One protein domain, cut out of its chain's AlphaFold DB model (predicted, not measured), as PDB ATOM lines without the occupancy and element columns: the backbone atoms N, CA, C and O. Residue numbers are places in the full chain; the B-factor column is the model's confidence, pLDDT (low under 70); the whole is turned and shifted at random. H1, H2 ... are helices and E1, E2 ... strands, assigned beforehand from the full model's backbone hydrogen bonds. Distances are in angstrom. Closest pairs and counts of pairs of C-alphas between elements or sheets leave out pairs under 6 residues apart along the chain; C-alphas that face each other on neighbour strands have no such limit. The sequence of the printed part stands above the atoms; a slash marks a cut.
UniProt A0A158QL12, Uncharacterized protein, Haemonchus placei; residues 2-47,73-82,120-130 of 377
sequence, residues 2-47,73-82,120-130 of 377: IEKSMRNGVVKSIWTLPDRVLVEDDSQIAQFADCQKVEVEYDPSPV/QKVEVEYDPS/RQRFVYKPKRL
ATOM      1  N   ILE A   2      24.545  36.791 -10.089       68.75
ATOM      2  CA  ILE A   2      24.336  37.245 -11.477       68.75
ATOM      3  C   ILE A   2      25.232  38.439 -11.836       68.75
ATOM      4  O   ILE A   2      25.896  38.402 -12.866       68.75
ATOM      5  N   GLU A   3      25.396  39.401 -10.923       74.81
ATOM      6  CA  GLU A   3      26.329  40.529 -11.094       74.81
ATOM      7  C   GLU A   3      27.769  40.106 -11.431       74.81
ATOM      8  O   GLU A   3      28.474  40.811 -12.145       74.81
ATOM      9  N   LYS A   4      28.232  38.945 -10.939       78.94
ATOM     10  CA  LYS A   4      29.586  38.449 -11.231       78.94
ATOM     11  C   LYS A   4      29.672  37.861 -12.640       78.94
ATOM     12  O   LYS A   4      30.700  38.017 -13.288       78.94
ATOM     13  N   SER A   5      28.594  37.240 -13.119       71.44
ATOM     14  CA  SER A   5      28.465  36.781 -14.507       71.44
ATOM     15  C   SER A   5      28.379  37.963 -15.478       71.44
ATOM     16  O   SER A   5      29.009  37.927 -16.529       71.44
ATOM     17  N   MET A   6      27.712  39.055 -15.089       74.75
ATOM     18  CA  MET A   6      27.639  40.290 -15.887       74.75
ATOM     19  C   MET A   6      29.004  40.968 -16.097       74.75
ATOM     20  O   MET A   6      29.160  41.748 -17.029       74.75
ATOM     21  N   ARG A   7      30.028  40.645 -15.292       80.81
ATOM     22  CA  ARG A   7      31.399  41.149 -15.504       80.81
ATOM     23  C   ARG A   7      32.142  40.459 -16.653       80.81
ATOM     24  O   ARG A   7      33.164  40.975 -17.088       80.81
ATOM     25  N   ASN A   8      31.662  39.311 -17.134       80.69
ATOM     26  CA  ASN A   8      32.363  38.511 -18.146       80.69
ATOM     27  C   ASN A   8      32.019  38.897 -19.595       80.69
ATOM     28  O   ASN A   8      32.547  38.286 -20.522       80.69
ATOM     29  N   GLY A   9      31.143  39.882 -19.801       85.38
ATOM     30  CA  GLY A   9      30.747  40.354 -21.124       85.38
ATOM     31  C   GLY A   9      29.292  40.801 -21.165       85.38
ATOM     32  O   GLY A   9      28.578  40.734 -20.164       85.38
ATOM     33  N   VAL A  10      28.849  41.241 -22.343       87.81
ATOM     34  CA  VAL A  10      27.457  41.637 -22.569       87.81
ATOM     35  C   VAL A  10      26.578  40.390 -22.495       87.81
ATOM     36  O   VAL A  10      26.670  39.475 -23.320       87.81
ATOM     37  N   VAL A  11      25.754  40.333 -21.455       90.31
ATOM     38  CA  VAL A  11      24.772  39.269 -21.267       90.31
ATOM     39  C   VAL A  11      23.618  39.509 -22.236       90.31
ATOM     40  O   VAL A  11      23.047  40.592 -22.265       90.31
ATOM     41  N   LYS A  12      23.276  38.492 -23.027       93.06
ATOM     42  CA  LYS A  12      22.166  38.535 -23.983       93.06
ATOM     43  C   LYS A  12      20.843  38.159 -23.332       93.06
ATOM     44  O   LYS A  12      19.822  38.769 -23.615       93.06
ATOM     45  N   SER A  13      20.841  37.114 -22.506       94.31
ATOM     46  CA  SER A  13      19.645  36.699 -21.766       94.31
ATOM     47  C   SER A  13      20.006  35.863 -20.543       94.31
ATOM     48  O   SER A  13      21.001  35.133 -20.552       94.31
ATOM     49  N   ILE A  14      19.183  35.956 -19.498       94.25
ATOM     50  CA  ILE A  14      19.318  35.176 -18.265       94.25
ATOM     51  C   ILE A  14      18.037  34.371 -18.073       94.25
ATOM     52  O   ILE A  14      16.947  34.931 -18.037       94.25
ATOM     53  N   TRP A  15      18.177  33.059 -17.922       95.38
ATOM     54  CA  TRP A  15      17.065  32.132 -17.741       95.38
ATOM     55  C   TRP A  15      17.156  31.473 -16.370       95.38
ATOM     56  O   TRP A  15      18.188  30.899 -16.013       95.38
ATOM     57  N   THR A  16      16.078  31.519 -15.595       93.56
ATOM     58  CA  THR A  16      15.989  30.795 -14.321       93.56
ATOM     59  C   THR A  16      15.703  29.312 -14.560       93.56
ATOM     60  O   THR A  16      15.068  28.933 -15.541       93.56
ATOM     61  N   LEU A  17      16.186  28.430 -13.686       90.94
ATOM     62  CA  LEU A  17      15.880  26.999 -13.727       90.94
ATOM     63  C   LEU A  17      15.261  26.552 -12.390       90.94
ATOM     64  O   LEU A  17      15.715  27.011 -11.340       90.94
ATOM     65  N   PRO A  18      14.280  25.626 -12.409       88.44
ATOM     66  CA  PRO A  18      13.863  24.805 -13.556       88.44
ATOM     67  C   PRO A  18      12.864  25.471 -14.517       88.44
ATOM     68  O   PRO A  18      12.719  24.987 -15.638       88.44
ATOM     69  N   ASP A  19      12.231  26.570 -14.114       91.81
ATOM     70  CA  ASP A  19      11.016  27.079 -14.767       91.81
ATOM     71  C   ASP A  19      11.252  27.802 -16.101       91.81
ATOM     72  O   ASP A  19      10.305  28.045 -16.844       91.81
ATOM     73  N   ARG A  20      12.512  28.097 -16.452       92.25
ATOM     74  CA  ARG A  20      12.902  28.799 -17.687       92.25
ATOM     75  C   ARG A  20      12.205  30.149 -17.845       92.25
ATOM     76  O   ARG A  20      11.826  30.521 -18.954       92.25
ATOM     77  N   VAL A  21      12.075  30.898 -16.752       95.31
ATOM     78  CA  VAL A  21      11.599  32.283 -16.809       95.31
ATOM     79  C   VAL A  21      12.756  33.169 -17.263       95.31
ATOM     80  O   VAL A  21      13.845  33.114 -16.681       95.31
ATOM     81  N   LEU A  22      12.528  33.940 -18.326       95.06
ATOM     82  CA  LEU A  22      13.458  34.954 -18.811       95.06
ATOM     83  C   LEU A  22      13.454  36.134 -17.837       95.06
ATOM     84  O   LEU A  22      12.391  36.650 -17.500       95.06
ATOM     85  N   VAL A  23      14.638  36.547 -17.398       95.12
ATOM     86  CA  VAL A  23      14.823  37.763 -16.605       95.12
ATOM     87  C   VAL A  23      15.084  38.906 -17.580       95.12
ATOM     88  O   VAL A  23      16.114  38.908 -18.254       95.12
ATOM     89  N   GLU A  24      14.134  39.832 -17.689       94.25
ATOM     90  CA  GLU A  24      14.204  40.962 -18.629       94.25
ATOM     91  C   GLU A  24      14.877  42.186 -18.000       94.25
ATOM     92  O   GLU A  24      15.663  42.861 -18.661       94.25
ATOM     93  N   ASP A  25      14.624  42.422 -16.708       91.75
ATOM     94  CA  ASP A  25      15.123  43.581 -15.969       91.75
ATOM     95  C   ASP A  25      15.961  43.175 -14.753       91.75
ATOM     96  O   ASP A  25      15.620  42.242 -14.020       91.75
ATOM     97  N   ASP A  26      16.982  43.972 -14.431       85.94
ATOM     98  CA  ASP A  26      17.819  43.768 -13.239       85.94
ATOM     99  C   ASP A  26      17.011  43.807 -11.930       85.94
ATOM    100  O   ASP A  26      17.349  43.146 -10.950       85.94
ATOM    101  N   SER A  27      15.880  44.519 -11.921       89.75
ATOM    102  CA  SER A  27      14.970  44.561 -10.768       89.75
ATOM    103  C   SER A  27      14.321  43.201 -10.472       89.75
ATOM    104  O   SER A  27      13.984  42.908  -9.324       89.75
ATOM    105  N   GLN A  28      14.161  42.346 -11.486       90.44
ATOM    106  CA  GLN A  28      13.604  41.002 -11.329       90.44
ATOM    107  C   GLN A  28      14.621  40.042 -10.696       90.44
ATOM    108  O   GLN A  28      14.227  39.089 -10.029       90.44
ATOM    109  N   ILE A  29      15.926  40.316 -10.815       86.75
ATOM    110  CA  ILE A  29      16.989  39.490 -10.218       86.75
ATOM    111  C   ILE A  29      16.798  39.358  -8.702       86.75
ATOM    112  O   ILE A  29      17.008  38.278  -8.148       86.75
ATOM    113  N   ALA A  30      16.349  40.426  -8.036       87.12
ATOM    114  CA  ALA A  30      16.069  40.414  -6.603       87.12
ATOM    115  C   ALA A  30      14.931  39.447  -6.224       87.12
ATOM    116  O   ALA A  30      14.956  38.868  -5.140       87.12
ATOM    117  N   GLN A  31      13.961  39.229  -7.118       87.62
ATOM    118  CA  GLN A  31      12.841  38.303  -6.902       87.62
ATOM    119  C   GLN A  31      13.271  36.838  -7.042       87.62
ATOM    120  O   GLN A  31      12.658  35.948  -6.461       87.62
ATOM    121  N   PHE A  32      14.359  36.591  -7.771       86.50
ATOM    122  CA  PHE A  32      14.942  35.268  -7.980       86.50
ATOM    123  C   PHE A  32      16.124  34.986  -7.042       86.50
ATOM    124  O   PHE A  32      16.966  34.139  -7.348       86.50
ATOM    125  N   ALA A  33      16.196  35.662  -5.888       83.88
ATOM    126  CA  ALA A  33      17.239  35.427  -4.886       83.88
ATOM    127  C   ALA A  33      17.294  33.958  -4.416       83.88
ATOM    128  O   ALA A  33      18.374  33.454  -4.105       83.88
ATOM    129  N   ASP A  34      16.154  33.261  -4.449       85.19
ATOM    130  CA  ASP A  34      16.029  31.852  -4.065       85.19
ATOM    131  C   ASP A  34      16.332  30.865  -5.211       85.19
ATOM    132  O   ASP A  34      16.405  29.649  -4.996       85.19
ATOM    133  N   CYS A  35      16.534  31.347  -6.443       83.31
ATOM    134  CA  CYS A  35      16.844  30.479  -7.574       83.31
ATOM    135  C   CYS A  35      18.252  29.890  -7.430       83.31
ATOM    136  O   CYS A  35      19.268  30.569  -7.568       83.31
ATOM    137  N   GLN A  36      18.319  28.572  -7.239       83.38
ATOM    138  CA  GLN A  36      19.590  27.850  -7.129       83.38
ATOM    139  C   GLN A  36      20.351  27.770  -8.455       83.38
ATOM    140  O   GLN A  36      21.544  27.463  -8.472       83.38
ATOM    141  N   LYS A  37      19.678  27.978  -9.591       89.94
ATOM    142  CA  LYS A  37      20.281  27.750 -10.898       89.94
ATOM    143  C   LYS A  37      19.789  28.758 -11.925       89.94
ATOM    144  O   LYS A  37      18.590  28.912 -12.129       89.94
ATOM    145  N   VAL A  38      20.744  29.394 -12.594       92.12
ATOM    146  CA  VAL A  38      20.505  30.309 -13.712       92.12
ATOM    147  C   VAL A  38      21.405  29.928 -14.886       92.12
ATOM    148  O   VAL A  38      22.556  29.522 -14.702       92.12
ATOM    149  N   GLU A  39      20.866  30.018 -16.094       93.19
ATOM    150  CA  GLU A  39      21.590  29.858 -17.353       93.19
ATOM    151  C   GLU A  39      21.756  31.242 -17.983       93.19
ATOM    152  O   GLU A  39      20.779  31.960 -18.185       93.19
ATOM    153  N   VAL A  40      23.001  31.635 -18.248       93.50
ATOM    154  CA  VAL A  40      23.333  32.949 -18.809       93.50
ATOM    155  C   VAL A  40      23.828  32.737 -20.237       93.50
ATOM    156  O   VAL A  40      24.821  32.039 -20.456       93.50
ATOM    157  N   GLU A  41      23.127  33.317 -21.208       93.31
ATOM    158  CA  GLU A  41      23.558  33.375 -22.603       93.31
ATOM    159  C   GLU A  41      24.242  34.723 -22.832       93.31
ATOM    160  O   GLU A  41      23.650  35.772 -22.580       93.31
ATOM    161  N   TYR A  42      25.490  34.702 -23.296       92.81
ATOM    162  CA  TYR A  42      26.228  35.908 -23.667       92.81
ATOM    163  C   TYR A  42      26.034  36.192 -25.152       92.81
ATOM    164  O   TYR A  42      25.904  35.259 -25.952       92.81
ATOM    165  N   ASP A  43      26.013  37.469 -25.522       91.38
ATOM    166  CA  ASP A  43      25.966  37.838 -26.931       91.38
ATOM    167  C   ASP A  43      27.312  37.459 -27.575       91.38
ATOM    168  O   ASP A  43      28.355  37.871 -27.059       91.38
ATOM    169  N   PRO A  44      27.350  36.670 -28.668       84.12
ATOM    170  CA  PRO A  44      28.591  36.364 -29.381       84.12
ATOM    171  C   PRO A  44      29.198  37.575 -30.104       84.12
ATOM    172  O   PRO A  44      30.084  37.382 -30.939       84.12
ATOM    173  N   SER A  45      28.733  38.799 -29.823       81.69
ATOM    174  CA  SER A  45      29.325  40.019 -30.352       81.69
ATOM    175  C   SER A  45      30.847  39.955 -30.200       81.69
ATOM    176  O   SER A  45      31.332  39.675 -29.097       81.69
ATOM    177  N   PRO A  46      31.610  40.200 -31.282       66.75
ATOM    178  CA  PRO A  46      33.048  40.312 -31.183       66.75
ATOM    179  C   PRO A  46      33.307  41.483 -30.247       66.75
ATOM    180  O   PRO A  46      33.098  42.642 -30.601       66.75
ATOM    181  N   VAL A  47      33.684  41.173 -29.009       62.97
ATOM    182  CA  VAL A  47      34.359  42.139 -28.161       62.97
ATOM    183  C   VAL A  47      35.637  42.417 -28.924       62.97
ATOM    184  O   VAL A  47      36.567  41.612 -28.889       62.97
ATOM    185  N   GLN A  73      33.361  28.110  -2.553       37.75
ATOM    186  CA  GLN A  73      34.243  27.093  -3.125       37.75
ATOM    187  C   GLN A  73      33.629  26.420  -4.365       37.75
ATOM    188  O   GLN A  73      32.508  25.921  -4.330       37.75
ATOM    189  N   LYS A  74      34.464  26.356  -5.411       35.84
ATOM    190  CA  LYS A  74      34.402  25.533  -6.631       35.84
ATOM    191  C   LYS A  74      33.303  25.869  -7.654       35.84
ATOM    192  O   LYS A  74      32.209  25.315  -7.651       35.84
ATOM    193  N   VAL A  75      33.673  26.719  -8.614       37.09
ATOM    194  CA  VAL A  75      33.014  26.822  -9.924       37.09
ATOM    195  C   VAL A  75      33.634  25.751 -10.823       37.09
ATOM    196  O   VAL A  75      34.793  25.869 -11.212       37.09
ATOM    197  N   GLU A  76      32.896  24.686 -11.132       33.31
ATOM    198  CA  GLU A  76      33.283  23.760 -12.201       33.31
ATOM    199  C   GLU A  76      32.839  24.375 -13.530       33.31
ATOM    200  O   GLU A  76      31.673  24.321 -13.910       33.31
ATOM    201  N   VAL A  77      33.778  25.050 -14.196       39.38
ATOM    202  CA  VAL A  77      33.603  25.519 -15.571       39.38
ATOM    203  C   VAL A  77      33.909  24.336 -16.481       39.38
ATOM    204  O   VAL A  77      35.072  24.013 -16.711       39.38
ATOM    205  N   GLU A  78      32.872  23.663 -16.972       38.53
ATOM    206  CA  GLU A  78      33.027  22.648 -18.012       38.53
ATOM    207  C   GLU A  78      33.334  23.361 -19.336       38.53
ATOM    208  O   GLU A  78      32.498  24.066 -19.906       38.53
ATOM    209  N   TYR A  79      34.596  23.271 -19.754       33.25
ATOM    210  CA  TYR A  79      35.111  23.825 -20.999       33.25
ATOM    211  C   TYR A  79      35.070  22.729 -22.058       33.25
ATOM    212  O   TYR A  79      35.703  21.692 -21.876       33.25
ATOM    213  N   ASP A  80      34.344  22.965 -23.146       36.56
ATOM    214  CA  ASP A  80      34.310  22.071 -24.302       36.56
ATOM    215  C   ASP A  80      35.183  22.672 -25.422       36.56
ATOM    216  O   ASP A  80      34.726  23.559 -26.153       36.56
ATOM    217  N   PRO A  81      36.480  22.309 -25.517       41.91
ATOM    218  CA  PRO A  81      37.338  22.771 -26.597       41.91
ATOM    219  C   PRO A  81      37.030  21.997 -27.877       41.91
ATOM    220  O   PRO A  81      37.660  20.983 -28.174       41.91
ATOM    221  N   SER A  82      36.117  22.510 -28.697       47.06
ATOM    222  CA  SER A  82      36.103  22.129 -30.109       47.06
ATOM    223  C   SER A  82      37.363  22.696 -30.790       47.06
ATOM    224  O   SER A  82      37.591  23.907 -30.689       47.06
ATOM    225  N   ARG A 120      27.510  28.819 -24.237       60.22
ATOM    226  CA  ARG A 120      26.608  28.728 -23.077       60.22
ATOM    227  C   ARG A 120      27.390  28.286 -21.850       60.22
ATOM    228  O   ARG A 120      27.981  27.210 -21.856       60.22
ATOM    229  N   GLN A 121      27.397  29.100 -20.798       68.75
ATOM    230  CA  GLN A 121      27.952  28.707 -19.503       68.75
ATOM    231  C   GLN A 121      26.819  28.303 -18.565       68.75
ATOM    232  O   GLN A 121      25.873  29.057 -18.338       68.75
ATOM    233  N   ARG A 122      26.925  27.096 -18.007       67.44
ATOM    234  CA  ARG A 122      25.998  26.591 -16.995       67.44
ATOM    235  C   ARG A 122      26.633  26.745 -15.627       67.44
ATOM    236  O   ARG A 122      27.708  26.211 -15.384       67.44
ATOM    237  N   PHE A 123      25.934  27.414 -14.721       66.25
ATOM    238  CA  PHE A 123      26.325  27.481 -13.320       66.25
ATOM    239  C   PHE A 123      25.406  26.552 -12.528       66.25
ATOM    240  O   PHE A 123      24.187  26.636 -12.650       66.25
ATOM    241  N   VAL A 124      25.974  25.618 -11.762       54.97
ATOM    242  CA  VAL A 124      25.221  24.741 -10.852       54.97
ATOM    243  C   VAL A 124      25.634  25.093  -9.435       54.97
ATOM    244  O   VAL A 124      26.774  24.845  -9.048       54.97
ATOM    245  N   TYR A 125      24.716  25.658  -8.657       56.59
ATOM    246  CA  TYR A 125      24.973  25.896  -7.245       56.59
ATOM    247  C   TYR A 125      24.569  24.672  -6.423       56.59
ATOM    248  O   TYR A 125      23.467  24.143  -6.564       56.59
ATOM    249  N   LYS A 126      25.472  24.220  -5.548       57.69
ATOM    250  CA  LYS A 126      25.133  23.294  -4.466       57.69
ATOM    251  C   LYS A 126      24.857  24.146  -3.228       57.69
ATOM    252  O   LYS A 126      25.807  24.751  -2.729       57.69
ATOM    253  N   PRO A 127      23.611  24.214  -2.727       49.44
ATOM    254  CA  PRO A 127      23.335  24.943  -1.501       49.44
ATOM    255  C   PRO A 127      24.223  24.408  -0.382       49.44
ATOM    256  O   PRO A 127      24.238  23.203  -0.106       49.44
ATOM    257  N   LYS A 128      24.991  25.307   0.248       60.88
ATOM    258  CA  LYS A 128      25.675  24.991   1.501       60.88
ATOM    259  C   LYS A 128      24.597  24.516   2.464       60.88
ATOM    260  O   LYS A 128      23.623  25.227   2.705       60.88
ATOM    261  N   ARG A 129      24.748  23.289   2.974       53.03
ATOM    262  CA  ARG A 129      23.895  22.793   4.052       53.03
ATOM    263  C   ARG A 129      23.998  23.810   5.179       53.03
ATOM    264  O   ARG A 129      25.072  23.965   5.754       53.03
ATOM    265  N   LEU A 130      22.905  24.522   5.435       46.25
ATOM    266  CA  LEU A 130      22.752  25.342   6.625       46.25
ATOM    267  C   LEU A 130      23.031  24.421   7.810       46.25
ATOM    268  O   LEU A 130      22.257  23.511   8.110       46.25
TER     269      LEU A 130
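AT A GLANCE: This is residues 2 to 47, 73 to 82 and 120 to 130 of the 377 residues of an uncharacterized protein of Haemonchus placei (UniProt A0A158QL12). A small antiparallel sheet has two longer strands, E1 and E2, side by side and the short E3 at the edge beyond E2, with the short helix H1 over one face. The second helix, H2, is off the sheet near one end of E1; residues 73 to 82, a separate piece with no named element, run beyond E3, and residues 123 to 130 run on from E3 as a tail. The printed part has 67 residues with two named helices and three named strands, in the order H1 E1 H2 E2 E3; the sheet's order is E1, E2, E3. The class is mixed, helices and strands, with under half of the residues, 30, in named elements. The whole is only just compact, close to loose, with a radius of gyration of the C-alphas of 12.8 A and spans of 40 by 28 by 21 A.

IN THESE COORDINATES: H1 is residues 2 to 8 and begins at C-alpha 2 at (24.336, 37.245, -11.477). A tight link leads to E1, residues 11 to 17, 16.9 A from first to last C-alpha. After a short link comes H2, residues 26 to 32, 10.4 A long. A tight link leads to E2, residues 37 to 42, 16.3 A long, which ends at C-alpha 42 at (26.228, 35.908, -23.667). E3 is residues 120 to 122, 6.5 A long, with C-alpha 122 at (25.998, 26.591, -16.995).

HOW THE PARTS SIT: H1 is on the sheet, at a height over the sheet of 9.2 A. It lies over E2 and, only just, over E1, with 3 of its 7 C-alphas falling on E1. On the local plane it stands at 29 degrees to E2, along the strands but only just. The closest C-alphas of H1 and E2 are those of Ser 5 and Val 40, 7.7 A apart. E1 and E2 are antiparallel at 160 degrees; N 15 and O 39, 2.8 A, and N 41 and O 13, 2.9 A, are within hydrogen-bond range. Residues 14 to 15 of E1 also pair, antiparallel, with residues 22 to 23. E2 and E3 are antiparallel at 161 degrees; C-alphas 39 and 122 face each other at 5.5 A, but no backbone N and O of this pair are within hydrogen-bond range. H2 is not on the sheet, but only just, with 4 pairs of C-alphas within 10 A. H1 and H2 are close but not clearly touching, with C-alphas of Ile 2 and Ile 29 closest at 7.8 A. H1 and H2 each have 1 of 3 O i to N i+4 pairs within range, and 3 of 4 O i to N i+3 pairs.

THE WHOLE: The C-alphas of Pro 46 and Leu 130 are the two farthest apart, 41.9 A. Residues 48 to 72 are not printed, with 29.2 A between C-alphas 47 and 73, nor are residues 83 to 119, with 13.5 A between C-alphas 82 and 120. Of the links that are printed whole, none is long. The mean pLDDT of the printed part is 74.8; residue 2, residues 46 to 47, 73 to 82 and 120 to 130 are under 70.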